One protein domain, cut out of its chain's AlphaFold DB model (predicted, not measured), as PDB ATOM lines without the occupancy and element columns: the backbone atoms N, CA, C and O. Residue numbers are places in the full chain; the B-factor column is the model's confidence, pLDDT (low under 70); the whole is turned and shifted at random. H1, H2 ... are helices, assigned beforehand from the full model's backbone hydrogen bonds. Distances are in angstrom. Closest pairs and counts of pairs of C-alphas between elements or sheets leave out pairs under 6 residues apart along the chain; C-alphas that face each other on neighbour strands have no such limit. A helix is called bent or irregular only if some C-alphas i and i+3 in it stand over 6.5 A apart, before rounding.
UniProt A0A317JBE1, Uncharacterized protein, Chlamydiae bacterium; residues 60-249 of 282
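What this domain is: This is residues 60 to 249 of the 282 residues of an uncharacterized protein of Chlamydiae bacterium (UniProt A0A317JBE1). Picture a long up-and-down bundle of four helices, H1, H3, H4 and H7, with H6 crossing one end of it and short H5 packed between H6 and the H3 and H4 side. H2 and the long loop of residues 167 to 191 lie toward that same end, while H7 runs the length of the bundle back to the last printed residue. The printed part has 190 residues with seven named helices, H1 to H7 in chain order, and no named strand; its class is all helix. It is compact, with a radius of gyration of the C-alphas of 18.4 A, yet elongated in outline, spanning 59 by 38 by 30 A.

How they stand to each other: Begin at H1, residues 60 to 87, in the bundle, where each helix runs against the one before it. H1 touches H3, residues 102 to 127, opposite ways at a shallow tilt of 20 degrees; the closest C-alphas, of Leu 77 and Phe 109, are 5.9 A apart. H3 and H4, residues 131 to 148, form a helical hairpin, closest at the C-alphas of Val 127 and Leu 133, 5.4 A. H7, residues 220 to 249, touches H1 at 23 degrees, a shallow tilt, opposite ways, closest at the C-alphas of Ala 60 and Ser 242, 5.6 A; H3 and H7 are apart. H6, residues 192 to 208, touches H7 about perpendicular, at 80 degrees, closest at the C-alphas of Ala 200 and Pro 220, 5.6 A. H5, residues 159 to 166, touches H6 at a steep tilt of 47 degrees, closest at the C-alphas of Ala 162 and Phe 193, 5.1 A. H2, residues 94 to 99, touches no helix but is near H3. Every O i to N i+4 pair is within hydrogen-bond range in H1, H2, H3, H5, H6 and H7; in H4 it is 11 of 14.

Where its parts are: Find C-alpha 60 at (33.926, 9.614, -1.302); from there H1 runs 40.5 A to C-alpha 87. H2 spans 8.6 A, H3 37.0 A, H4 24.8 A, H5 10.3 A and H6 24.3 A. H4 has a kink of 30 degrees near residue 138 and is irregular, with C-alphas 132 and 135 7.2 A apart. H7 runs 43.2 A from C-alpha 220 at (8.942, 5.895, -26.206) to C-alpha 249 at (35.055, 6.789, 8.224).

The domain as a whole: The C-alphas farthest apart are those of Ala 185 and Ser 248, 62.3 A. The printed part has no cut. Look for long links from H5 to H6 and from H6 to H7. The mean pLDDT of the printed part is 72.6; 67 residues are under 70, among them residues 146 to 157, 167 to 191 and 227 to 249.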
ATOM      1  N   ALA A  60      35.375   9.604  -1.514       66.12
ATOM      2  CA  ALA A  60      33.926   9.614  -1.302       66.12
ATOM      3  C   ALA A  60      33.310  11.014  -1.486       66.12
ATOM      4  O   ALA A  60      32.267  11.152  -2.124       66.12
ATOM      5  N   THR A  61      33.962  12.065  -0.978       70.56
ATOM      6  CA  THR A  61      33.491  13.456  -1.125       70.56
ATOM      7  C   THR A  61      33.463  13.868  -2.593       70.56
ATOM      8  O   THR A  61      32.461  14.402  -3.066       70.56
ATOM      9  N   ARG A  62      34.532  13.547  -3.334       81.00
ATOM     10  CA  ARG A  62      34.633  13.786  -4.778       81.00
ATOM     11  C   ARG A  62      33.490  13.098  -5.526       81.00
ATOM     12  O   ARG A  62      32.809  13.731  -6.321       81.00
ATOM     13  N   THR A  63      33.244  11.824  -5.222       72.19
ATOM     14  CA  THR A  63      32.170  11.036  -5.846       72.19
ATOM     15  C   THR A  63      30.792  11.654  -5.596       72.19
ATOM     16  O   THR A  63      29.991  11.763  -6.521       72.19
ATOM     17  N   VAL A  64      30.521  12.125  -4.374       69.94
ATOM     18  CA  VAL A  64      29.250  12.783  -4.022       69.94
ATOM     19  C   VAL A  64      29.047  14.099  -4.779       69.94
ATOM     20  O   VAL A  64      27.930  14.389  -5.212       69.94
ATOM     21  N   GLU A  65      30.098  14.903  -4.952       76.75
ATOM     22  CA  GLU A  65      30.017  16.158  -5.707       76.75
ATOM     23  C   GLU A  65      29.678  15.918  -7.185       76.75
ATOM     24  O   GLU A  65      28.792  16.588  -7.722       76.75
ATOM     25  N   GLU A  66      30.320  14.932  -7.818       78.94
ATOM     26  CA  GLU A  66      30.026  14.544  -9.206       78.94
ATOM     27  C   GLU A  66      28.600  13.982  -9.340       78.94
ATOM     28  O   GLU A  66      27.847  14.381 -10.232       78.94
ATOM     29  N   LEU A  67      28.190  13.111  -8.408       73.25
ATOM     30  CA  LEU A  67      26.845  12.532  -8.368       73.25
ATOM     31  C   LEU A  67      25.758  13.604  -8.307       73.25
ATOM     32  O   LEU A  67      24.751  13.491  -9.001       73.25
ATOM     33  N   ARG A  68      25.957  14.665  -7.518       70.88
ATOM     34  CA  ARG A  68      24.973  15.746  -7.383       70.88
ATOM     35  C   ARG A  68      24.741  16.486  -8.701       70.88
ATOM     36  O   ARG A  68      23.603  16.834  -9.011       70.88
ATOM     37  N   GLY A  69      25.805  16.740  -9.467       72.56
ATOM     38  CA  GLY A  69      25.698  17.380 -10.780       72.56
ATOM     39  C   GLY A  69      24.905  16.524 -11.768       72.56
ATOM     40  O   GLY A  69      24.027  17.031 -12.460       72.56
ATOM     41  N   LEU A  70      25.168  15.215 -11.775       75.25
ATOM     42  CA  LEU A  70      24.469  14.258 -12.631       75.25
ATOM     43  C   LEU A  70      22.999  14.085 -12.233       75.25
ATOM     44  O   LEU A  70      22.133  14.142 -13.098       75.25
ATOM     45  N   GLN A  71      22.705  13.962 -10.936       71.06
ATOM     46  CA  GLN A  71      21.336  13.846 -10.421       71.06
ATOM     47  C   GLN A  71      20.459  15.032 -10.830       71.06
ATOM     48  O   GLN A  71      19.330  14.826 -11.262       71.06
ATOM     49  N   ASN A  72      20.975  16.262 -10.747       76.38
ATOM     50  CA  ASN A  72      20.217  17.446 -11.155       76.38
ATOM     51  C   ASN A  72      19.851  17.422 -12.646       76.38
ATOM     52  O   ASN A  72      18.752  17.838 -13.008       76.38
ATOM     53  N   ASN A  73      20.753  16.934 -13.505       75.50
ATOM     54  CA  ASN A  73      20.475  16.818 -14.934       75.50
ATOM     55  C   ASN A  73      19.372  15.792 -15.210       75.50
ATOM     56  O   ASN A  73      18.494  16.078 -16.015       75.50
ATOM     57  N   LEU A  74      19.398  14.637 -14.535       74.50
ATOM     58  CA  LEU A  74      18.367  13.609 -14.716       74.50
ATOM     59  C   LEU A  74      17.010  14.065 -14.212       74.50
ATOM     60  O   LEU A  74      16.042  13.973 -14.946       74.50
ATOM     61  N   ILE A  75      16.951  14.663 -13.016       74.12
ATOM     62  CA  ILE A  75      15.705  15.239 -12.487       74.12
ATOM     63  C   ILE A  75      15.089  16.189 -13.516       74.12
ATOM     64  O   ILE A  75      13.902  16.104 -13.805       74.12
ATOM     65  N   MET A  76      15.906  17.058 -14.114       82.06
ATOM     66  CA  MET A  76      15.421  17.978 -15.132       82.06
ATOM     67  C   MET A  76      14.933  17.256 -16.396       82.06
ATOM     68  O   MET A  76      13.894  17.646 -16.923       82.06
ATOM     69  N   LEU A  77      15.640  16.225 -16.875       79.12
ATOM     70  CA  LEU A  77      15.222  15.423 -18.033       79.12
ATOM     71  C   LEU A  77      13.894  14.703 -17.770       79.12
ATOM     72  O   LEU A  77      12.980  14.838 -18.584       79.12
ATOM     73  N   ASN A  78      13.757  14.040 -16.622       75.75
ATOM     74  CA  ASN A  78      12.524  13.391 -16.180       75.75
ATOM     75  C   ASN A  78      11.355  14.376 -16.108       75.75
ATOM     76  O   ASN A  78      10.306  14.135 -16.696       75.75
ATOM     77  N   GLU A  79      11.559  15.550 -15.501       80.44
ATOM     78  CA  GLU A  79      10.541  16.608 -15.466       80.44
ATOM     79  C   GLU A  79      10.083  17.043 -16.869       80.44
ATOM     80  O   GLU A  79       8.966  17.545 -17.024       80.44
ATOM     81  N   LYS A  80      10.937  16.938 -17.902       85.12
ATOM     82  CA  LYS A  80      10.524  17.238 -19.285       85.12
ATOM     83  C   LYS A  80       9.806  16.065 -19.927       85.12
ATOM     84  O   LYS A  80       8.821  16.315 -20.613       85.12
ATOM     85  N   ILE A  81      10.255  14.831 -19.697       80.88
ATOM     86  CA  ILE A  81       9.577  13.626 -20.194       80.88
ATOM     87  C   ILE A  81       8.146  13.574 -19.642       80.88
ATOM     88  O   ILE A  81       7.211  13.491 -20.431       80.88
ATOM     89  N   GLU A  82       7.957  13.782 -18.336       79.00
ATOM     90  CA  GLU A  82       6.629  13.837 -17.701       79.00
ATOM     91  C   GLU A  82       5.734  14.930 -18.311       79.00
ATOM     92  O   GLU A  82       4.542  14.732 -18.537       79.00
ATOM     93  N   LYS A  83       6.295  16.105 -18.626       84.81
ATOM     94  CA  LYS A  83       5.540  17.174 -19.302       84.81
ATOM     95  C   LYS A  83       5.112  16.781 -20.712       84.81
ATOM     96  O   LYS A  83       4.011  17.139 -21.121       84.81
ATOM     97  N   LEU A  84       5.964  16.069 -21.449       82.69
ATOM     98  CA  LEU A  84       5.626  15.554 -22.775       82.69
ATOM     99  C   LEU A  84       4.541  14.471 -22.689       82.69
ATOM    100  O   LEU A  84       3.624  14.489 -23.506       82.69
ATOM    101  N   GLU A  85       4.600  13.585 -21.689       81.50
ATOM    102  CA  GLU A  85       3.566  12.574 -21.416       81.50
ATOM    103  C   GLU A  85       2.209  13.216 -21.103       81.50
ATOM    104  O   GLU A  85       1.207  12.864 -21.723       81.50
ATOM    105  N   LEU A  86       2.177  14.204 -20.202       85.25
ATOM    106  CA  LEU A  86       0.950  14.928 -19.848       85.25
ATOM    107  C   LEU A  86       0.321  15.618 -21.064       85.25
ATOM    108  O   LEU A  86      -0.892  15.583 -21.256       85.25
ATOM    109  N   SER A  87       1.137  16.231 -21.919       83.38
ATOM    110  CA  SER A  87       0.640  16.851 -23.148       83.38
ATOM    111  C   SER A  87       0.193  15.833 -24.201       83.38
ATOM    112  O   SER A  87      -0.654  16.161 -25.032       83.38
ATOM    113  N   ALA A  88       0.697  14.598 -24.149       83.75
ATOM    114  CA  ALA A  88       0.272  13.493 -25.005       83.75
ATOM    115  C   ALA A  88      -1.067  12.851 -24.577       83.75
ATOM    116  O   ALA A  88      -1.574  11.973 -25.272       83.75
ATOM    117  N   GLU A  89      -1.693  13.291 -23.478       85.06
ATOM    118  CA  GLU A  89      -3.087  12.924 -23.164       85.06
ATOM    119  C   GLU A  89      -4.083  13.488 -24.195       85.06
ATOM    120  O   GLU A  89      -5.185  12.962 -24.369       85.06
ATOM    121  N   LYS A  90      -3.691  14.560 -24.893       83.81
ATOM    122  CA  LYS A  90      -4.454  15.212 -25.961       83.81
ATOM    123  C   LYS A  90      -3.873  14.825 -27.320       83.81
ATOM    124  O   LYS A  90      -2.694  14.498 -27.430       83.81
ATOM    125  N   GLU A  91      -4.684  14.934 -28.370       81.06
ATOM    126  CA  GLU A  91      -4.194  14.746 -29.736       81.06
ATOM    127  C   GLU A  91      -3.070  15.764 -30.029       81.06
ATOM    128  O   GLU A  91      -3.295  16.973 -29.869       81.06
ATOM    129  N   PRO A  92      -1.869  15.322 -30.452       75.44
ATOM    130  CA  PRO A  92      -0.760  16.223 -30.753       75.44
ATOM    131  C   PRO A  92      -1.056  17.080 -31.991       75.44
ATOM    132  O   PRO A  92      -0.782  16.706 -33.130       75.44
ATOM    133  N   THR A  93      -1.623  18.262 -31.767       73.69
ATOM    134  CA  THR A  93      -1.924  19.253 -32.808       73.69
ATOM    135  C   THR A  93      -1.075  20.506 -32.628       73.69
ATOM    136  O   THR A  93      -0.506  20.742 -31.561       73.69
ATOM    137  N   ALA A  94      -1.016  21.359 -33.657       71.56
ATOM    138  CA  ALA A  94      -0.305  22.637 -33.559       71.56
ATOM    139  C   ALA A  94      -0.861  23.538 -32.448       71.56
ATOM    140  O   ALA A  94      -0.098  24.204 -31.757       71.56
ATOM    141  N   GLN A  95      -2.175  23.478 -32.218       76.12
ATOM    142  CA  GLN A  95      -2.815  24.180 -31.115       76.12
ATOM    143  C   GLN A  95      -2.303  23.682 -29.755       76.12
ATOM    144  O   GLN A  95      -1.875  24.497 -28.943       76.12
ATOM    145  N   ILE A  96      -2.277  22.363 -29.519       79.00
ATOM    146  CA  ILE A  96      -1.743  21.797 -28.266       79.00
ATOM    147  C   ILE A  96      -0.269  22.164 -28.080       79.00
ATOM    148  O   ILE A  96       0.155  22.504 -26.979       79.00
ATOM    149  N   TRP A  97       0.507  22.162 -29.164       78.75
ATOM    150  CA  TRP A  97       1.920  22.519 -29.125       78.75
ATOM    151  C   TRP A  97       2.169  23.957 -28.651       78.75
ATOM    152  O   TRP A  97       3.099  24.208 -27.877       78.75
ATOM    153  N   GLU A  98       1.347  24.900 -29.113       78.88
ATOM    154  CA  GLU A  98       1.399  26.302 -28.693       78.88
ATOM    155  C   GLU A  98       0.856  26.501 -27.273       78.88
ATOM    156  O   GLU A  98       1.507  27.166 -26.461       78.88
ATOM    157  N   GLU A  99      -0.300  25.908 -26.956       81.62
ATOM    158  CA  GLU A  99      -0.963  26.017 -25.650       81.62
ATOM    159  C   GLU A  99      -0.080  25.485 -24.517       81.62
ATOM    160  O   GLU A  99       0.161  26.188 -23.527       81.62
ATOM    161  N   ASP A 100       0.473  24.285 -24.696       82.38
ATOM    162  CA  ASP A 100       1.319  23.620 -23.706       82.38
ATOM    163  C   ASP A 100       2.795  24.064 -23.820       82.38
ATOM    164  O   ASP A 100       3.654  23.642 -23.042       82.38
ATOM    165  N   LYS A 101       3.106  24.978 -24.756       84.00
ATOM    166  CA  LYS A 101       4.451  25.529 -25.005       84.00
ATOM    167  C   LYS A 101       5.510  24.442 -25.220       84.00
ATOM    168  O   LYS A 101       6.643  24.567 -24.740       84.00
ATOM    169  N   ILE A 102       5.167  23.403 -25.975       80.81
ATOM    170  CA  ILE A 102       6.006  22.215 -26.196       80.81
ATOM    171  C   ILE A 102       7.371  22.574 -26.789       80.81
ATOM    172  O   ILE A 102       8.381  22.000 -26.390       80.81
ATOM    173  N   GLY A 103       7.452  23.603 -27.641       75.75
ATOM    174  CA  GLY A 103       8.732  24.094 -28.168       75.75
ATOM    175  C   GLY A 103       9.741  24.493 -27.077       75.75
ATOM    176  O   GLY A 103      10.937  24.234 -27.212       75.75
ATOM    177  N   ASN A 104       9.279  25.048 -25.948       82.12
ATOM    178  CA  ASN A 104      10.158  25.346 -24.810       82.12
ATOM    179  C   ASN A 104      10.588  24.070 -24.079       82.12
ATOM    180  O   ASN A 104      11.751  23.955 -23.700       82.12
ATOM    181  N   VAL A 105       9.672  23.112 -23.910       84.38
ATOM    182  CA  VAL A 105       9.960  21.822 -23.263       84.38
ATOM    183  C   VAL A 105      11.023  21.058 -24.053       84.38
ATOM    184  O   VAL A 105      12.004  20.608 -23.470       84.38
ATOM    185  N   ILE A 106      10.891  21.006 -25.379       80.94
ATOM    186  CA  ILE A 106      11.861  20.386 -26.292       80.94
ATOM    187  C   ILE A 106      13.226  21.058 -26.192       80.94
ATOM    188  O   ILE A 106      14.241  20.377 -26.082       80.94
ATOM    189  N   LYS A 107      13.267  22.394 -26.180       82.19
ATOM    190  CA  LYS A 107      14.517  23.141 -26.017       82.19
ATOM    191  C   LYS A 107      15.208  22.826 -24.693       82.19
ATOM    192  O   LYS A 107      16.422  22.633 -24.663       82.19
ATOM    193  N   GLU A 108      14.462  22.805 -23.594       85.06
ATOM    194  CA  GLU A 108      15.003  22.464 -22.277       85.06
ATOM    195  C   GLU A 108      15.484  21.009 -22.229       85.06
ATOM    196  O   GLU A 108      16.576  20.748 -21.725       85.06
ATOM    197  N   PHE A 109      14.730  20.086 -22.829       83.12
ATOM    198  CA  PHE A 109      15.081  18.672 -22.927       83.12
ATOM    199  C   PHE A 109      16.363  18.450 -23.749       83.12
ATOM    200  O   PHE A 109      17.299  17.807 -23.272       83.12
ATOM    201  N   ALA A 110      16.473  19.070 -24.930       82.00
ATOM    202  CA  ALA A 110      17.682  19.045 -25.759       82.00
ATOM    203  C   ALA A 110      18.908  19.580 -25.009       82.00
ATOM    204  O   ALA A 110      19.967  18.948 -25.002       82.00
ATOM    205  N   ASN A 111      18.767  20.728 -24.339       84.62
ATOM    206  CA  ASN A 111      19.848  21.299 -23.537       84.62
ATOM    207  C   ASN A 111      20.262  20.360 -22.397       84.62
ATOM    208  O   ASN A 111      21.454  20.209 -22.148       84.62
ATOM    209  N   GLY A 112      19.310  19.674 -21.763       82.44
ATOM    210  CA  GLY A 112      19.592  18.666 -20.743       82.44
ATOM    211  C   GLY A 112      20.434  17.502 -21.238       82.44
ATOM    212  O   GLY A 112      21.403  17.119 -20.584       82.44
ATOM    213  N   ILE A 113      20.106  16.976 -22.420       81.88
ATOM    214  CA  ILE A 113      20.865  15.888 -23.049       81.88
ATOM    215  C   ILE A 113      22.289  16.362 -23.372       81.88
ATOM    216  O   ILE A 113      23.258  15.651 -23.095       81.88
ATOM    217  N   LEU A 114      22.437  17.583 -23.899       84.62
ATOM    218  CA  LEU A 114      23.743  18.183 -24.190       84.62
ATOM    219  C   LEU A 114      24.572  18.429 -22.920       84.62
ATOM    220  O   LEU A 114      25.778  18.167 -22.909       84.62
ATOM    221  N   ASP A 115      23.946  18.896 -21.842       85.50
ATOM    222  CA  ASP A 115      24.609  19.108 -20.556       85.50
ATOM    223  C   ASP A 115      25.028  17.777 -19.919       85.50
ATOM    224  O   ASP A 115      26.139  17.664 -19.394       85.50
ATOM    225  N   LEU A 116      24.197  16.733 -20.019       83.06
ATOM    226  CA  LEU A 116      24.559  15.378 -19.601       83.06
ATOM    227  C   LEU A 116      25.752  14.847 -20.411       83.06
ATOM    228  O   LEU A 116      26.723  14.355 -19.830       83.06
ATOM    229  N   GLN A 117      25.739  15.016 -21.736       84.94
ATOM    230  CA  GLN A 117      26.855  14.635 -22.608       84.94
ATOM    231  C   GLN A 117      28.149  15.360 -22.217       84.94
ATOM    232  O   GLN A 117      29.217  14.745 -22.116       84.94
ATOM    233  N   LYS A 118      28.065  16.671 -21.969       86.38
ATOM    234  CA  LYS A 118      29.195  17.486 -21.520       86.38
ATOM    235  C   LYS A 118      29.740  16.984 -20.182       86.38
ATOM    236  O   LYS A 118      30.951  16.789 -20.069       86.38
ATOM    237  N   ASN A 119      28.868  16.711 -19.213       83.69
ATOM    238  CA  ASN A 119      29.254  16.182 -17.905       83.69
ATOM    239  C   ASN A 119      29.965  14.830 -18.029       83.69
ATOM    240  O   ASN A 119      31.003  14.627 -17.404       83.69
ATOM    241  N   ILE A 120      29.501  13.937 -18.909       85.00
ATOM    242  CA  ILE A 120      30.179  12.661 -19.186       85.00
ATOM    243  C   ILE A 120      31.571  12.889 -19.778       85.00
ATOM    244  O   ILE A 120      32.530  12.225 -19.382       85.00
ATOM    245  N   ILE A 121      31.722  13.825 -20.719       88.25
ATOM    246  CA  ILE A 121      33.026  14.157 -21.313       88.25
ATOM    247  C   ILE A 121      33.982  14.723 -20.254       88.25
ATOM    248  O   ILE A 121      35.169  14.383 -20.243       88.25
ATOM    249  N   GLU A 122      33.493  15.583 -19.363       88.88
ATOM    250  CA  GLU A 122      34.284  16.118 -18.256       88.88
ATOM    251  C   GLU A 122      34.659  15.026 -17.249       88.88
ATOM    252  O   GLU A 122      35.831  14.925 -16.877       88.88
ATOM    253  N   LEU A 123      33.725  14.144 -16.895       86.62
ATOM    254  CA  LEU A 123      33.965  13.002 -16.019       86.62
ATOM    255  C   LEU A 123      35.009  12.049 -16.618       86.62
ATOM    256  O   LEU A 123      35.960  11.683 -15.932       86.62
ATOM    257  N   LYS A 124      34.947  11.753 -17.929       89.44
ATOM    258  CA  LYS A 124      35.995  10.999 -18.657       89.44
ATOM    259  C   LYS A 124      37.383  11.616 -18.488       89.44
ATOM    260  O   LYS A 124      38.372  10.895 -18.369       89.44
ATOM    261  N   LYS A 125      37.489  12.950 -18.502       90.00
ATOM    262  CA  LYS A 125      38.769  13.645 -18.282       90.00
ATOM    263  C   LYS A 125      39.217  13.528 -16.825       90.00
ATOM    264  O   LYS A 125      40.403  13.312 -16.588       90.00
ATOM    265  N   ARG A 126      38.291  13.647 -15.869       86.19
ATOM    266  CA  ARG A 126      38.578  13.545 -14.429       86.19
ATOM    267  C   ARG A 126      38.999  12.136 -14.019       86.19
ATOM    268  O   ARG A 126      39.953  12.026 -13.257       86.19
ATOM    269  N   VAL A 127      38.408  11.087 -14.595       88.75
ATOM    270  CA  VAL A 127      38.790   9.679 -14.353       88.75
ATOM    271  C   VAL A 127      40.273   9.422 -14.637       88.75
ATOM    272  O   VAL A 127      40.923   8.686 -13.905       88.75
ATOM    273  N   LYS A 128      40.870  10.108 -15.626       88.56
ATOM    274  CA  LYS A 128      42.320  10.005 -15.895       88.56
ATOM    275  C   LYS A 128      43.188  10.454 -14.715       88.56
ATOM    276  O   LYS A 128      44.320  10.003 -14.588       88.56
ATOM    277  N   LYS A 129      42.682  11.380 -13.896       86.94
ATOM    278  CA  LYS A 129      43.352  11.891 -12.694       86.94
ATOM    279  C   LYS A 129      42.905  11.146 -11.431       86.94
ATOM    280  O   LYS A 129      43.699  11.004 -10.507       86.94
ATOM    281  N   TYR A 130      41.657  10.687 -11.409       83.50
ATOM    282  CA  TYR A 130      40.981  10.089 -10.260       83.50
ATOM    283  C   TYR A 130      40.284   8.786 -10.683       83.50
ATOM    284  O   TYR A 130      39.103   8.807 -11.040       83.50
ATOM    285  N   PRO A 131      41.012   7.651 -10.702       83.38
ATOM    286  CA  PRO A 131      40.463   6.363 -11.132       83.38
ATOM    287  C   PRO A 131      39.288   5.860 -10.279       83.38
ATOM    288  O   PRO A 131      38.496   5.051 -10.742       83.38
ATOM    289  N   ASP A 132      39.129   6.365  -9.052       75.69
ATOM    290  CA  ASP A 132      37.977   6.110  -8.177       75.69
ATOM    291  C   ASP A 132      36.628   6.489  -8.818       75.69
ATOM    292  O   ASP A 132      35.598   5.916  -8.470       75.69
ATOM    293  N   LEU A 133      36.631   7.389  -9.806       81.94
ATOM    294  CA  LEU A 133      35.433   7.816 -10.534       81.94
ATOM    295  C   LEU A 133      35.034   6.881 -11.694       81.94
ATOM    296  O   LEU A 133      34.047   7.150 -12.378       81.94
ATOM    297  N   GLU A 134      35.781   5.806 -11.965       82.19
ATOM    298  CA  GLU A 134      35.551   4.930 -13.124       82.19
ATOM    299  C   GLU A 134      34.187   4.221 -13.069       82.19
ATOM    300  O   GLU A 134      33.471   4.175 -14.069       82.19
ATOM    301  N   THR A 135      33.773   3.768 -11.882       76.44
ATOM    302  CA  THR A 135      32.444   3.174 -11.666       76.44
ATOM    303  C   THR A 135      31.326   4.178 -11.939       76.44
ATOM    304  O   THR A 135      30.361   3.853 -12.630       76.44
ATOM    305  N   LEU A 136      31.473   5.417 -11.452       77.69
ATOM    306  CA  LEU A 136      30.502   6.484 -11.699       77.69
ATOM    307  C   LEU A 136      30.397   6.789 -13.197       77.69
ATOM    308  O   LEU A 136      29.302   6.957 -13.737       77.69
ATOM    309  N   LEU A 137      31.541   6.824 -13.883       82.56
ATOM    310  CA  LEU A 137      31.591   7.043 -15.318       82.56
ATOM    311  C   LEU A 137      30.867   5.939 -16.093       82.56
ATOM    312  O   LEU A 137      30.110   6.266 -17.002       82.56
ATOM    313  N   ALA A 138      31.089   4.670 -15.747       79.44
ATOM    314  CA  ALA A 138      30.414   3.541 -16.383       79.44
ATOM    315  C   ALA A 138      28.889   3.639 -16.220       79.44
ATOM    316  O   ALA A 138      28.172   3.640 -17.215       79.44
ATOM    317  N   THR A 139      28.397   3.857 -14.994       71.06
ATOM    318  CA  THR A 139      26.954   4.009 -14.736       71.06
ATOM    319  C   THR A 139      26.341   5.177 -15.511       71.06
ATOM    320  O   THR A 139      25.270   5.048 -16.096       71.06
ATOM    321  N   THR A 140      27.033   6.317 -15.565       75.31
ATOM    322  CA  THR A 140      26.538   7.500 -16.288       75.31
ATOM    323  C   THR A 140      26.552   7.290 -17.806       75.31
ATOM    324  O   THR A 140      25.694   7.808 -18.519       75.31
ATOM    325  N   GLN A 141      27.524   6.534 -18.326       77.81
ATOM    326  CA  GLN A 141      27.571   6.164 -19.739       77.81
ATOM    327  C   GLN A 141      26.458   5.195 -20.114       77.81
ATOM    328  O   GLN A 141      25.854   5.389 -21.159       77.81
ATOM    329  N   ASP A 142      26.170   4.195 -19.282       70.19
ATOM    330  CA  ASP A 142      25.079   3.249 -19.531       70.19
ATOM    331  C   ASP A 142      23.728   3.965 -19.618       70.19
ATOM    332  O   ASP A 142      22.949   3.710 -20.534       70.19
ATOM    333  N   LEU A 143      23.508   4.954 -18.752       67.94
ATOM    334  CA  LEU A 143      22.357   5.848 -18.820       67.94
ATOM    335  C   LEU A 143      22.313   6.667 -20.118       67.94
ATOM    336  O   LEU A 143      21.302   6.715 -20.812       67.94
ATOM    337  N   PHE A 144      23.431   7.284 -20.498       70.44
ATOM    338  CA  PHE A 144      23.513   8.028 -21.757       70.44
ATOM    339  C   PHE A 144      23.341   7.130 -22.989       70.44
ATOM    340  O   PHE A 144      22.840   7.565 -24.030       70.44
ATOM    341  N   ASN A 145      23.712   5.854 -22.874       70.50
ATOM    342  CA  ASN A 145      23.512   4.864 -23.918       70.50
ATOM    343  C   ASN A 145      22.023   4.587 -24.163       70.50
ATOM    344  O   ASN A 145      21.683   4.242 -25.291       70.50
ATOM    345  N   CYS A 146      21.124   4.806 -23.194       65.44
ATOM    346  CA  CYS A 146      19.678   4.717 -23.426       65.44
ATOM    347  C   CYS A 146      19.199   5.768 -24.436       65.44
ATOM    348  O   CYS A 146      18.526   5.415 -25.400       65.44
ATOM    349  N   PHE A 147      19.660   7.017 -24.321       64.75
ATOM    350  CA  PHE A 147      19.411   8.063 -25.328       64.75
ATOM    351  C   PHE A 147      20.188   7.842 -26.641       64.75
ATOM    352  O   PHE A 147      19.881   8.448 -27.672       64.75
ATOM    353  N   SER A 148      21.205   6.971 -26.606       60.12
ATOM    354  CA  SER A 148      22.008   6.559 -27.768       60.12
ATOM    355  C   SER A 148      21.417   5.356 -28.503       60.12
ATOM    356  O   SER A 148      21.841   5.065 -29.626       60.12
ATOM    357  N   LYS A 149      20.463   4.631 -27.893       65.06
ATOM    358  CA  LYS A 149      19.727   3.574 -28.588       65.06
ATOM    359  C   LYS A 149      19.034   4.217 -29.780       65.06
ATOM    360  O   LYS A 149      18.525   5.335 -29.705       65.06
ATOM    361  N   LYS A 150      19.082   3.514 -30.909       56.38
ATOM    362  CA  LYS A 150      18.448   3.984 -32.133       56.38
ATOM    363  C   LYS A 150      16.970   4.140 -31.849       56.38
ATOM    364  O   LYS A 150      16.310   3.178 -31.466       56.38
ATOM    365  N   PHE A 151      16.510   5.366 -31.979       56.44
ATOM    366  CA  PHE A 151      15.151   5.727 -31.692       56.44
ATOM    367  C   PHE A 151      14.492   6.058 -33.017       56.44
ATOM    368  O   PHE A 151      14.991   6.897 -33.764       56.44
ATOM    369  N   ASN A 152      13.355   5.413 -33.257       53.75
ATOM    370  CA  ASN A 152      12.449   5.641 -34.373       53.75
ATOM    371  C   ASN A 152      12.855   5.014 -35.742       53.75
ATOM    372  O   ASN A 152      13.997   5.149 -36.199       53.75
ATOM    373  N   PRO A 153      11.905   4.373 -36.460       51.84
ATOM    374  CA  PRO A 153      12.053   3.912 -37.848       51.84
ATOM    375  C   PRO A 153      12.277   4.994 -38.933       51.84
ATOM    376  O   PRO A 153      12.485   4.611 -40.084       51.84
ATOM    377  N   ILE A 154      12.252   6.305 -38.628       54.78
ATOM    378  CA  ILE A 154      12.413   7.390 -39.632       54.78
ATOM    379  C   ILE A 154      13.748   7.303 -40.389       54.78
ATOM    380  O   ILE A 154      13.773   7.468 -41.609       54.78
ATOM    381  N   ASP A 155      14.858   7.042 -39.692       58.16
ATOM    382  CA  ASP A 155      16.180   6.904 -40.323       58.16
ATOM    383  C   ASP A 155      17.195   6.055 -39.534       58.16
ATOM    384  O   ASP A 155      18.356   5.949 -39.944       58.16
ATOM    385  N   ASN A 156      16.770   5.412 -38.435       64.25
ATOM    386  CA  ASN A 156      17.618   4.549 -37.610       64.25
ATOM    387  C   ASN A 156      18.800   5.298 -36.940       64.25
ATOM    388  O   ASN A 156      19.873   4.704 -36.754       64.25
ATOM    389  N   ARG A 157      18.628   6.587 -36.599       64.69
ATOM    390  CA  ARG A 157      19.567   7.386 -35.786       64.69
ATOM    391  C   ARG A 157      19.234   7.379 -34.294       64.69
ATOM    392  O   ARG A 157      18.164   6.953 -33.868       64.69
ATOM    393  N   SER A 158      20.194   7.824 -33.486       73.38
ATOM    394  CA  SER A 158      19.988   8.038 -32.053       73.38
ATOM    395  C   SER A 158      19.393   9.418 -31.765       73.38
ATOM    396  O   SER A 158      19.553  10.356 -32.552       73.38
ATOM    397  N   MET A 159      18.750   9.572 -30.605       73.94
ATOM    398  CA  MET A 159      18.251  10.875 -30.159       73.94
ATOM    399  C   MET A 159      19.391  11.877 -29.939       73.94
ATOM    400  O   MET A 159      19.230  13.065 -30.199       73.94
ATOM    401  N   ILE A 160      20.570  11.403 -29.533       76.81
ATOM    402  CA  ILE A 160      21.760  12.247 -29.372       76.81
ATOM    403  C   ILE A 160      22.207  12.849 -30.701       76.81
ATOM    404  O   ILE A 160      22.524  14.036 -30.739       76.81
ATOM    405  N   ASP A 161      22.201  12.070 -31.783       77.31
ATOM    406  CA  ASP A 161      22.561  12.588 -33.107       77.31
ATOM    407  C   ASP A 161      21.569  13.676 -33.544       77.31
ATOM    408  O   ASP A 161      21.979  14.743 -33.999       77.31
ATOM    409  N   ALA A 162      20.270  13.446 -33.322       75.38
ATOM    410  CA  ALA A 162      19.219  14.412 -33.641       75.38
ATOM    411  C   ALA A 162      19.324  15.706 -32.810       75.38
ATOM    412  O   ALA A 162      19.159  16.796 -33.353       75.38
ATOM    413  N   VAL A 163      19.649  15.612 -31.516       77.69
ATOM    414  CA  VAL A 163      19.887  16.777 -30.641       77.69
ATOM    415  C   VAL A 163      21.137  17.556 -31.065       77.69
ATOM    416  O   VAL A 163      21.154  18.789 -31.002       77.69
ATOM    417  N   CYS A 164      22.192  16.860 -31.501       75.81
ATOM    418  CA  CYS A 164      23.410  17.506 -31.987       75.81
ATOM    419  C   CYS A 164      23.147  18.317 -33.263       75.81
ATOM    420  O   CYS A 164      23.619  19.450 -33.350       75.81
ATOM    421  N   ASP A 165      22.365  17.769 -34.197       72.25
ATOM    422  CA  ASP A 165      21.965  18.454 -35.431       72.25
ATOM    423  C   ASP A 165      20.985  19.616 -35.141       72.25
ATOM    424  O   ASP A 165      21.118  20.697 -35.712       72.25
ATOM    425  N   TRP A 166      20.059  19.443 -34.188       72.50
ATOM    426  CA  TRP A 166      19.089  20.469 -33.766       72.50
ATOM    427  C   TRP A 166      19.745  21.747 -33.225       72.50
ATOM    428  O   TRP A 166      19.249  22.848 -33.434       72.50
ATOM    429  N   LYS A 167      20.904  21.644 -32.564       64.81
ATOM    430  CA  LYS A 167      21.633  22.811 -32.035       64.81
ATOM    431  C   LYS A 167      21.992  23.841 -33.120       64.81
ATOM    432  O   LYS A 167      22.217  25.012 -32.798       64.81
ATOM    433  N   GLU A 168      22.081  23.410 -34.376       56.62
ATOM    434  CA  GLU A 168      22.410  24.261 -35.519       56.62
ATOM    435  C   GLU A 168      21.187  25.007 -36.086       56.62
ATOM    436  O   GLU A 168      21.379  25.996 -36.794       56.62
ATOM    437  N   ASP A 169      19.956  24.611 -35.736       57.28
ATOM    438  CA  ASP A 169      18.722  25.169 -36.294       57.28
ATOM    439  C   ASP A 169      17.686  25.466 -35.194       57.28
ATOM    440  O   ASP A 169      17.126  24.584 -34.551       57.28
ATOM    441  N   GLN A 170      17.459  26.751 -34.921       57.47
ATOM    442  CA  GLN A 170      16.647  27.221 -33.792       57.47
ATOM    443  C   GLN A 170      15.138  27.281 -34.097       57.47
ATOM    444  O   GLN A 170      14.428  28.046 -33.438       57.47
ATOM    445  N   ASP A 171      14.630  26.525 -35.077       59.78
ATOM    446  CA  ASP A 171      13.190  26.493 -35.353       59.78
ATOM    447  C   ASP A 171      12.440  25.681 -34.279       59.78
ATOM    448  O   ASP A 171      12.451  24.447 -34.238       59.78
ATOM    449  N   LEU A 172      11.814  26.409 -33.350       59.25
ATOM    450  CA  LEU A 172      11.018  25.866 -32.243       59.25
ATOM    451  C   LEU A 172       9.530  25.735 -32.595       59.25
ATOM    452  O   LEU A 172       8.744  25.291 -31.751       59.25
ATOM    453  N   HIS A 173       9.127  26.166 -33.791       57.62
ATOM    454  CA  HIS A 173       7.735  26.140 -34.205       57.62
ATOM    455  C   HIS A 173       7.381  24.765 -34.768       57.62
ATOM    456  O   HIS A 173       8.089  24.206 -35.599       57.62
ATOM    457  N   PHE A 174       6.273  24.208 -34.286       54.22
ATOM    458  CA  PHE A 174       5.675  23.018 -34.870       54.22
ATOM    459  C   PHE A 174       4.695  23.452 -35.944       54.22
ATOM    460  O   PHE A 174       3.741  24.176 -35.657       54.22
ATOM    461  N   HIS A 175       4.913  23.003 -37.176       54.22
ATOM    462  CA  HIS A 175       4.133  23.489 -38.315       54.22
ATOM    463  C   HIS A 175       2.945  22.580 -38.662       54.22
ATOM    464  O   HIS A 175       2.266  22.810 -39.659       54.22
ATOM    465  N   GLY A 176       2.671  21.525 -37.882       43.59
ATOM    466  CA  GLY A 176       1.555  20.585 -38.108       43.59
ATOM    467  C   GLY A 176       1.746  19.619 -39.286       43.59
ATOM    468  O   GLY A 176       1.291  18.483 -39.234       43.59
ATOM    469  N   ILE A 177       2.487  20.030 -40.317       48.50
ATOM    470  CA  ILE A 177       2.954  19.200 -41.442       48.50
ATOM    471  C   ILE A 177       4.162  18.319 -41.086       48.50
ATOM    472  O   ILE A 177       4.473  17.381 -41.818       48.50
ATOM    473  N   ASP A 178       4.796  18.567 -39.940       52.50
ATOM    474  CA  ASP A 178       5.956  17.817 -39.443       52.50
ATOM    475  C   ASP A 178       5.639  16.349 -39.093       52.50
ATOM    476  O   ASP A 178       6.544  15.536 -38.931       52.50
ATOM    477  N   LEU A 179       4.361  15.964 -39.037       48.41
ATOM    478  CA  LEU A 179       3.935  14.569 -38.864       48.41
ATOM    479  C   LEU A 179       4.118  13.718 -40.137       48.41
ATOM    480  O   LEU A 179       4.094  12.488 -40.072       48.41
ATOM    481  N   HIS A 180       4.301  14.348 -41.305       47.19
ATOM    482  CA  HIS A 180       4.500  13.662 -42.581       47.19
ATOM    483  C   HIS A 180       5.969  13.757 -43.011       47.19
ATOM    484  O   HIS A 180       6.421  14.723 -43.618       47.19
ATOM    485  N   PHE A 181       6.716  12.715 -42.659       52.25
ATOM    486  CA  PHE A 181       8.164  12.574 -42.812       52.25
ATOM    487  C   PHE A 181       8.674  12.852 -44.237       52.25
ATOM    488  O   PHE A 181       8.476  12.027 -45.131       52.25
ATOM    489  N   GLN A 182       9.398  13.960 -44.445       46.62
ATOM    490  CA  GLN A 182      10.193  14.184 -45.659       46.62
ATOM    491  C   GLN A 182      11.522  14.903 -45.352       46.62
ATOM    492  O   GLN A 182      11.496  16.068 -44.958       46.62
ATOM    493  N   PRO A 183      12.688  14.257 -45.562       42.78
ATOM    494  CA  PRO A 183      13.987  14.908 -45.403       42.78
ATOM    495  C   PRO A 183      14.211  15.989 -46.471       42.78
ATOM    496  O   PRO A 183      13.762  15.861 -47.613       42.78
ATOM    497  N   ASN A 184      14.961  17.042 -46.129       44.53
ATOM    498  CA  ASN A 184      15.278  18.106 -47.083       44.53
ATOM    499  C   ASN A 184      16.261  17.650 -48.187       44.53
ATOM    500  O   ASN A 184      16.905  16.598 -48.116       44.53
ATOM    501  N   ALA A 185      16.437  18.495 -49.207       40.78
ATOM    502  CA  ALA A 185      17.296  18.222 -50.364       40.78
ATOM    503  C   ALA A 185      18.792  18.003 -50.030       40.78
ATOM    504  O   ALA A 185      19.537  17.498 -50.870       40.78
ATOM    505  N   GLN A 186      19.243  18.360 -48.823       49.34
ATOM    506  CA  GLN A 186      20.625  18.207 -48.351       49.34
ATOM    507  C   GLN A 186      20.833  16.942 -47.497       49.34
ATOM    508  O   GLN A 186      21.945  16.710 -47.023       49.34
ATOM    509  N   LYS A 187      19.791  16.113 -47.308       53.25
ATOM    510  CA  LYS A 187      19.778  14.945 -46.399       53.25
ATOM    511  C   LYS A 187      20.099  15.281 -44.933       53.25
ATOM    512  O   LYS A 187      20.477  14.390 -44.175       53.25
ATOM    513  N   LYS A 188      19.987  16.549 -44.540       50.56
ATOM    514  CA  LYS A 188      20.141  17.011 -43.157       50.56
ATOM    515  C   LYS A 188      18.809  17.557 -42.720       50.56
ATOM    516  O   LYS A 188      18.335  18.487 -43.348       50.56
ATOM    517  N   ASP A 189      18.209  17.006 -41.687       57.62
ATOM    518  CA  ASP A 189      16.846  17.367 -41.348       57.62
ATOM    519  C   ASP A 189      16.789  18.071 -39.981       57.62
ATOM    520  O   ASP A 189      16.761  17.414 -38.945       57.62
ATOM    521  N   PRO A 190      16.848  19.410 -39.945       52.03
ATOM    522  CA  PRO A 190      17.063  20.158 -38.706       52.03
ATOM    523  C   PRO A 190      15.899  20.079 -37.710       52.03
ATOM    524  O   PRO A 190      16.091  20.180 -36.501       52.03
ATOM    525  N   THR A 191      14.686  19.832 -38.199       66.19
ATOM    526  CA  THR A 191      13.483  19.661 -37.375       66.19
ATOM    527  C   THR A 191      13.284  18.207 -36.922       66.19
ATOM    528  O   THR A 191      12.238  17.856 -36.374       66.19
ATOM    529  N   GLN A 192      14.292  17.341 -37.113       71.44
ATOM    530  CA  GLN A 192      14.196  15.900 -36.851       71.44
ATOM    531  C   GLN A 192      13.986  15.591 -35.381       71.44
ATOM    532  O   GLN A 192      13.163  14.738 -35.057       71.44
ATOM    533  N   PHE A 193      14.652  16.328 -34.493       76.44
ATOM    534  CA  PHE A 193      14.421  16.184 -33.064       76.44
ATOM    535  C   PHE A 193      12.968  16.522 -32.688       76.44
ATOM    536  O   PHE A 193      12.297  15.705 -32.061       76.44
ATOM    537  N   ASN A 194      12.434  17.654 -33.167       75.88
ATOM    538  CA  ASN A 194      11.037  18.041 -32.932       75.88
ATOM    539  C   ASN A 194      10.063  16.967 -33.453       75.88
ATOM    540  O   ASN A 194       9.084  16.645 -32.784       75.88
ATOM    541  N   ARG A 195      10.354  16.361 -34.612       74.88
ATOM    542  CA  ARG A 195       9.554  15.262 -35.175       74.88
ATOM    543  C   ARG A 195       9.638  13.964 -34.386       74.88
ATOM    544  O   ARG A 195       8.626  13.279 -34.267       74.88
ATOM    545  N   MET A 196      10.806  13.615 -33.847       77.88
ATOM    546  CA  MET A 196      10.953  12.447 -32.971       77.88
ATOM    547  C   MET A 196      10.094  12.606 -31.715       77.88
ATOM    548  O   MET A 196       9.414  11.657 -31.332       77.88
ATOM    549  N   ILE A 197      10.059  13.813 -31.137       80.25
ATOM    550  CA  ILE A 197       9.191  14.136 -29.998       80.25
ATOM    551  C   ILE A 197       7.709  14.102 -30.396       80.25
ATOM    552  O   ILE A 197       6.916  13.462 -29.712       80.25
ATOM    553  N   ALA A 198       7.328  14.707 -31.525       78.19
ATOM    554  CA  ALA A 198       5.941  14.682 -31.996       78.19
ATOM    555  C   ALA A 198       5.443  13.252 -32.270       78.19
ATOM    556  O   ALA A 198       4.321  12.897 -31.907       78.19
ATOM    557  N   TRP A 199       6.292  12.406 -32.863       80.00
ATOM    558  CA  TRP A 199       5.999  10.989 -33.062       80.00
ATOM    559  C   TRP A 199       5.830  10.251 -31.729       80.00
ATOM    560  O   TRP A 199       4.838   9.544 -31.567       80.00
ATOM    561  N   ALA A 200       6.739  10.455 -30.769       79.94
ATOM    562  CA  ALA A 200       6.668   9.847 -29.440       79.94
ATOM    563  C   ALA A 200       5.365  10.215 -28.706       79.94
ATOM    564  O   ALA A 200       4.663   9.334 -28.215       79.94
ATOM    565  N   MET A 201       4.993  11.500 -28.717       81.31
ATOM    566  CA  MET A 201       3.724  11.977 -28.155       81.31
ATOM    567  C   MET A 201       2.511  11.375 -28.877       81.31
ATOM    568  O   MET A 201       1.525  11.018 -28.240       81.31
ATOM    569  N   THR A 202       2.582  11.212 -30.200       80.88
ATOM    570  CA  THR A 202       1.498  10.597 -30.983       80.88
ATOM    571  C   THR A 202       1.324   9.120 -30.642       80.88
ATOM    572  O   THR A 202       0.194   8.666 -30.491       80.88
ATOM    573  N   GLN A 203       2.416   8.362 -30.485       79.44
ATOM    574  CA  GLN A 203       2.329   6.962 -30.054       79.44
ATOM    575  C   GLN A 203       1.670   6.848 -28.676       79.44
ATOM    576  O   GLN A 203       0.712   6.093 -28.529       79.44
ATOM    577  N   ALA A 204       2.115   7.653 -27.705       83.69
ATOM    578  CA  ALA A 204       1.534   7.673 -26.365       83.69
ATOM    579  C   ALA A 204       0.029   8.009 -26.390       83.69
ATOM    580  O   ALA A 204      -0.772   7.296 -25.784       83.69
ATOM    581  N   TYR A 205      -0.377   9.027 -27.158       85.19
ATOM    582  CA  TYR A 205      -1.788   9.378 -27.343       85.19
ATOM    583  C   TYR A 205      -2.612   8.203 -27.897       85.19
ATOM    584  O   TYR A 205      -3.621   7.814 -27.308       85.19
ATOM    585  N   LEU A 206      -2.172   7.600 -29.007       84.56
ATOM    586  CA  LEU A 206      -2.897   6.516 -29.680       84.56
ATOM    587  C   LEU A 206      -2.996   5.240 -28.824       84.56
ATOM    588  O   LEU A 206      -4.011   4.538 -28.871       84.56
ATOM    589  N   ILE A 207      -1.963   4.944 -28.027       85.06
ATOM    590  CA  ILE A 207      -1.981   3.856 -27.040       85.06
ATOM    591  C   ILE A 207      -3.021   4.153 -25.952       85.06
ATOM    592  O   ILE A 207      -3.870   3.306 -25.672       85.06
ATOM    593  N   ASN A 208      -3.028   5.371 -25.400       84.69
ATOM    594  CA  ASN A 208      -3.969   5.787 -24.353       84.69
ATOM    595  C   ASN A 208      -5.433   5.791 -24.823       84.69
ATOM    596  O   ASN A 208      -6.329   5.457 -24.048       84.69
ATOM    597  N   GLN A 209      -5.692   6.109 -26.096       86.62
ATOM    598  CA  GLN A 209      -7.030   6.005 -26.696       86.62
ATOM    599  C   GLN A 209      -7.450   4.552 -26.999       86.62
ATOM    600  O   GLN A 209      -8.590   4.296 -27.392       86.62
ATOM    601  N   GLY A 210      -6.552   3.576 -26.824       83.06
ATOM    602  CA  GLY A 210      -6.798   2.172 -27.159       83.06
ATOM    603  C   GLY A 210      -6.903   1.910 -28.666       83.06
ATOM    604  O   GLY A 210      -7.419   0.860 -29.074       83.06
ATOM    605  N   GLU A 211      -6.432   2.849 -29.493       84.00
ATOM    606  CA  GLU A 211      -6.354   2.705 -30.948       84.00
ATOM    607  C   GLU A 211      -5.211   1.768 -31.343       84.00
ATOM    608  O   GLU A 211      -5.347   0.963 -32.268       84.00
ATOM    609  N   ILE A 212      -4.124   1.791 -30.570       81.75
ATOM    610  CA  ILE A 212      -3.059   0.799 -30.637       81.75
ATOM    611  C   ILE A 212      -3.282  -0.229 -29.523       81.75
ATOM    612  O   ILE A 212      -3.185   0.075 -28.340       81.75
ATOM    613  N   LYS A 213      -3.605  -1.467 -29.913       71.88
ATOM    614  CA  LYS A 213      -3.898  -2.582 -28.987       71.88
ATOM    615  C   LYS A 213      -2.768  -3.596 -28.864       71.88
ATOM    616  O   LYS A 213      -2.925  -4.590 -28.157       71.88
ATOM    617  N   ASP A 214      -1.680  -3.401 -29.603       73.62
ATOM    618  CA  ASP A 214      -0.526  -4.285 -29.519       73.62
ATOM    619  C   ASP A 214       0.209  -4.014 -28.195       73.62
ATOM    620  O   ASP A 214       0.729  -2.915 -28.020       73.62
ATOM    621  N   PRO A 215       0.294  -4.983 -27.266       60.69
ATOM    622  CA  PRO A 215       1.077  -4.828 -26.039       60.69
ATOM    623  C   PRO A 215       2.587  -4.694 -26.294       60.69
ATOM    624  O   PRO A 215       3.340  -4.482 -25.353       60.69
ATOM    625  N   LYS A 216       3.043  -4.869 -27.542       65.25
ATOM    626  CA  LYS A 216       4.418  -4.608 -27.988       65.25
ATOM    627  C   LYS A 216       4.573  -3.283 -28.733       65.25
ATOM    628  O   LYS A 216       5.644  -3.044 -29.287       65.25
ATOM    629  N   ALA A 217       3.519  -2.475 -28.822       68.50
ATOM    630  CA  ALA A 217       3.635  -1.152 -29.403       68.50
ATOM    631  C   ALA A 217       4.665  -0.335 -28.624       68.50
ATOM    632  O   ALA A 217       4.667  -0.341 -27.394       68.50
ATOM    633  N   GLU A 218       5.548   0.339 -29.350       68.44
ATOM    634  CA  GLU A 218       6.562   1.187 -28.738       68.44
ATOM    635  C   GLU A 218       5.865   2.376 -28.062       68.44
ATOM    636  O   GLU A 218       5.185   3.158 -28.732       68.44
ATOM    637  N   ASN A 219       6.070   2.532 -26.749       76.94
ATOM    638  CA  ASN A 219       5.761   3.758 -26.016       76.94
ATOM    639  C   ASN A 219       7.071   4.427 -25.574       76.94
ATOM    640  O   ASN A 219       7.499   4.287 -24.431       76.94
ATOM    641  N   PRO A 220       7.714   5.173 -26.480       73.00
ATOM    642  CA  PRO A 220       8.942   5.895 -26.206       73.00
ATOM    643  C   PRO A 220       9.013   6.690 -24.915       73.00
ATOM    644  O   PRO A 220      10.060   6.716 -24.279       73.00
ATOM    645  N   LEU A 221       7.936   7.409 -24.590       75.00
ATOM    646  CA  LEU A 221       7.935   8.318 -23.455       75.00
ATOM    647  C   LEU A 221       7.965   7.507 -22.162       75.00
ATOM    648  O   LEU A 221       8.797   7.786 -21.306       75.00
ATOM    649  N   GLU A 222       7.174   6.433 -22.101       78.25
ATOM    650  CA  GLU A 222       7.180   5.482 -20.988       78.25
ATOM    651  C   GLU A 222       8.519   4.740 -20.874       78.25
ATOM    652  O   GLU A 222       9.061   4.633 -19.775       78.25
ATOM    653  N   ASP A 223       9.102   4.290 -21.992       74.31
ATOM    654  CA  ASP A 223      10.415   3.635 -22.007       74.31
ATOM    655  C   ASP A 223      11.522   4.576 -21.504       74.31
ATOM    656  O   ASP A 223      12.373   4.182 -20.702       74.31
ATOM    657  N   TRP A 224      11.513   5.841 -21.940       74.62
ATOM    658  CA  TRP A 224      12.465   6.850 -21.473       74.62
ATOM    659  C   TRP A 224      12.268   7.186 -20.001       74.62
ATOM    660  O   TRP A 224      13.252   7.285 -19.272       74.62
ATOM    661  N   ASN A 225      11.020   7.327 -19.561       73.94
ATOM    662  CA  ASN A 225      10.682   7.584 -18.167       73.94
ATOM    663  C   ASN A 225      11.121   6.406 -17.276       73.94
ATOM    664  O   ASN A 225      11.698   6.601 -16.207       73.94
ATOM    665  N   ALA A 226      10.926   5.163 -17.722       71.38
ATOM    666  CA  ALA A 226      11.370   3.968 -17.007       71.38
ATOM    667  C   ALA A 226      12.904   3.879 -16.910       71.38
ATOM    668  O   ALA A 226      13.434   3.647 -15.818       71.38
ATOM    669  N   ASP A 227      13.618   4.094 -18.021       69.56
ATOM    670  CA  ASP A 227      15.085   4.049 -18.071       69.56
ATOM    671  C   ASP A 227      15.722   5.194 -17.251       69.56
ATOM    672  O   ASP A 227      16.694   4.964 -16.516       69.56
ATOM    673  N   ASP A 228      15.173   6.413 -17.312       66.25
ATOM    674  CA  ASP A 228      15.665   7.552 -16.524       66.25
ATOM    675  C   ASP A 228      15.366   7.366 -15.029       66.25
ATOM    676  O   ASP A 228      16.259   7.539 -14.197       66.25
ATOM    677  N   ASN A 229      14.175   6.870 -14.664       67.75
ATOM    678  CA  ASN A 229      13.853   6.517 -13.278       67.75
ATOM    679  C   ASN A 229      14.770   5.426 -12.717       67.75
ATOM    680  O   ASN A 229      15.269   5.560 -11.595       67.75
ATOM    681  N   ALA A 230      15.028   4.357 -13.475       66.94
ATOM    682  CA  ALA A 230      15.964   3.312 -13.065       66.94
ATOM    683  C   ALA A 230      17.363   3.895 -12.812       66.94
ATOM    684  O   ALA A 230      18.006   3.601 -11.799       66.94
ATOM    685  N   SER A 231      17.799   4.796 -13.687       67.25
ATOM    686  CA  SER A 231      19.102   5.449 -13.598       67.25
ATOM    687  C   SER A 231      19.186   6.431 -12.429       67.25
ATOM    688  O   SER A 231      20.179   6.443 -11.696       67.25
ATOM    689  N   MET A 232      18.119   7.183 -12.166       68.75
ATOM    690  CA  MET A 232      17.989   8.028 -10.984       68.75
ATOM    691  C   MET A 232      18.091   7.195  -9.698       68.75
ATOM    692  O   MET A 232      18.836   7.569  -8.789       68.75
ATOM    693  N   GLN A 233      17.423   6.038  -9.625       68.50
ATOM    694  CA  GLN A 233      17.527   5.134  -8.473       68.50
ATOM    695  C   GLN A 233      18.951   4.599  -8.285       68.50
ATOM    696  O   GLN A 233      19.443   4.545  -7.155       68.50
ATOM    697  N   MET A 234      19.656   4.270  -9.371       69.44
ATOM    698  CA  MET A 234      21.065   3.865  -9.303       69.44
ATOM    699  C   MET A 234      21.962   4.986  -8.761       69.44
ATOM    700  O   MET A 234      22.759   4.740  -7.852       69.44
ATOM    701  N   LEU A 235      21.809   6.223  -9.250       67.12
ATOM    702  CA  LEU A 235      22.582   7.367  -8.750       67.12
ATOM    703  C   LEU A 235      22.264   7.684  -7.283       67.12
ATOM    704  O   LEU A 235      23.165   8.000  -6.503       67.12
ATOM    705  N   ILE A 236      20.993   7.597  -6.878       67.25
ATOM    706  CA  ILE A 236      20.579   7.751  -5.476       67.25
ATOM    707  C   ILE A 236      21.226   6.665  -4.612       67.25
ATOM    708  O   ILE A 236      21.797   6.990  -3.570       67.25
ATOM    709  N   GLY A 237      21.206   5.405  -5.052       67.94
ATOM    710  CA  GLY A 237      21.847   4.294  -4.350       67.94
ATOM    711  C   GLY A 237      23.352   4.506  -4.159       67.94
ATOM    712  O   GLY A 237      23.857   4.373  -3.044       67.94
ATOM    713  N   GLN A 238      24.064   4.933  -5.207       66.94
ATOM    714  CA  GLN A 238      25.498   5.249  -5.131       66.94
ATOM    715  C   GLN A 238      25.793   6.426  -4.187       66.94
ATOM    716  O   GLN A 238      26.764   6.392  -3.421       66.94
ATOM    717  N   SER A 239      24.936   7.451  -4.186       66.62
ATOM    718  CA  SER A 239      25.039   8.590  -3.267       66.62
ATOM    719  C   SER A 239      24.825   8.167  -1.809       66.62
ATOM    720  O   SER A 239      25.608   8.526  -0.924       66.62
ATOM    721  N   GLN A 240      23.816   7.330  -1.549       69.44
ATOM    722  CA  GLN A 240      23.553   6.774  -0.222       69.44
ATOM    723  C   GLN A 240      24.708   5.897   0.264       69.44
ATOM    724  O   GLN A 240      25.138   6.051   1.408       69.44
ATOM    725  N   GLN A 241      25.251   5.034  -0.598       68.88
ATOM    726  CA  GLN A 241      26.409   4.205  -0.270       68.88
ATOM    727  C   GLN A 241      27.623   5.069   0.095       68.88
ATOM    728  O   GLN A 241      28.204   4.881   1.165       68.88
ATOM    729  N   SER A 242      27.942   6.079  -0.717       65.31
ATOM    730  CA  SER A 242      29.050   7.008  -0.451       65.31
ATOM    731  C   SER A 242      28.857   7.773   0.868       65.31
ATOM    732  O   SER A 242      29.799   7.965   1.638       65.31
ATOM    733  N   SER A 243      27.616   8.162   1.187       65.25
ATOM    734  CA  SER A 243      27.263   8.808   2.460       65.25
ATOM    735  C   SER A 243      27.446   7.875   3.665       65.25
ATOM    736  O   SER A 243      27.956   8.294   4.709       65.25
ATOM    737  N   ILE A 244      27.057   6.602   3.536       66.62
ATOM    738  CA  ILE A 244      27.247   5.578   4.573       66.62
ATOM    739  C   ILE A 244      28.739   5.322   4.803       66.62
ATOM    740  O   ILE A 244      29.182   5.300   5.954       66.62
ATOM    741  N   GLU A 245      29.522   5.191   3.732       63.84
ATOM    742  CA  GLU A 245      30.977   5.039   3.809       63.84
ATOM    743  C   GLU A 245      31.616   6.233   4.530       63.84
ATOM    744  O   GLU A 245      32.379   6.048   5.481       63.84
ATOM    745  N   MET A 246      31.227   7.463   4.184       62.25
ATOM    746  CA  MET A 246      31.734   8.673   4.835       62.25
ATOM    747  C   MET A 246      31.374   8.748   6.325       62.25
ATOM    748  O   MET A 246      32.217   9.120   7.147       62.25
ATOM    749  N   LYS A 247      30.154   8.345   6.705       60.59
ATOM    750  CA  LYS A 247      29.753   8.228   8.119       60.59
ATOM    751  C   LYS A 247      30.607   7.198   8.859       60.59
ATOM    752  O   LYS A 247      31.067   7.486   9.960       60.59
ATOM    753  N   SER A 248      30.862   6.045   8.244       54.94
ATOM    754  CA  SER A 248      31.710   4.989   8.810       54.94
ATOM    755  C   SER A 248      33.143   5.478   9.052       54.94
ATOM    756  O   SER A 248      33.686   5.313  10.149       54.94
ATOM    757  N   TYR A 249      33.732   6.180   8.078       57.09
ATOM    758  CA  TYR A 249      35.055   6.789   8.224       57.09
ATOM    759  C   TYR A 249      35.092   7.855   9.329       57.09
ATOM    760  O   TYR A 249      36.015   7.860  10.145       57.09
TER     761      TYR A 249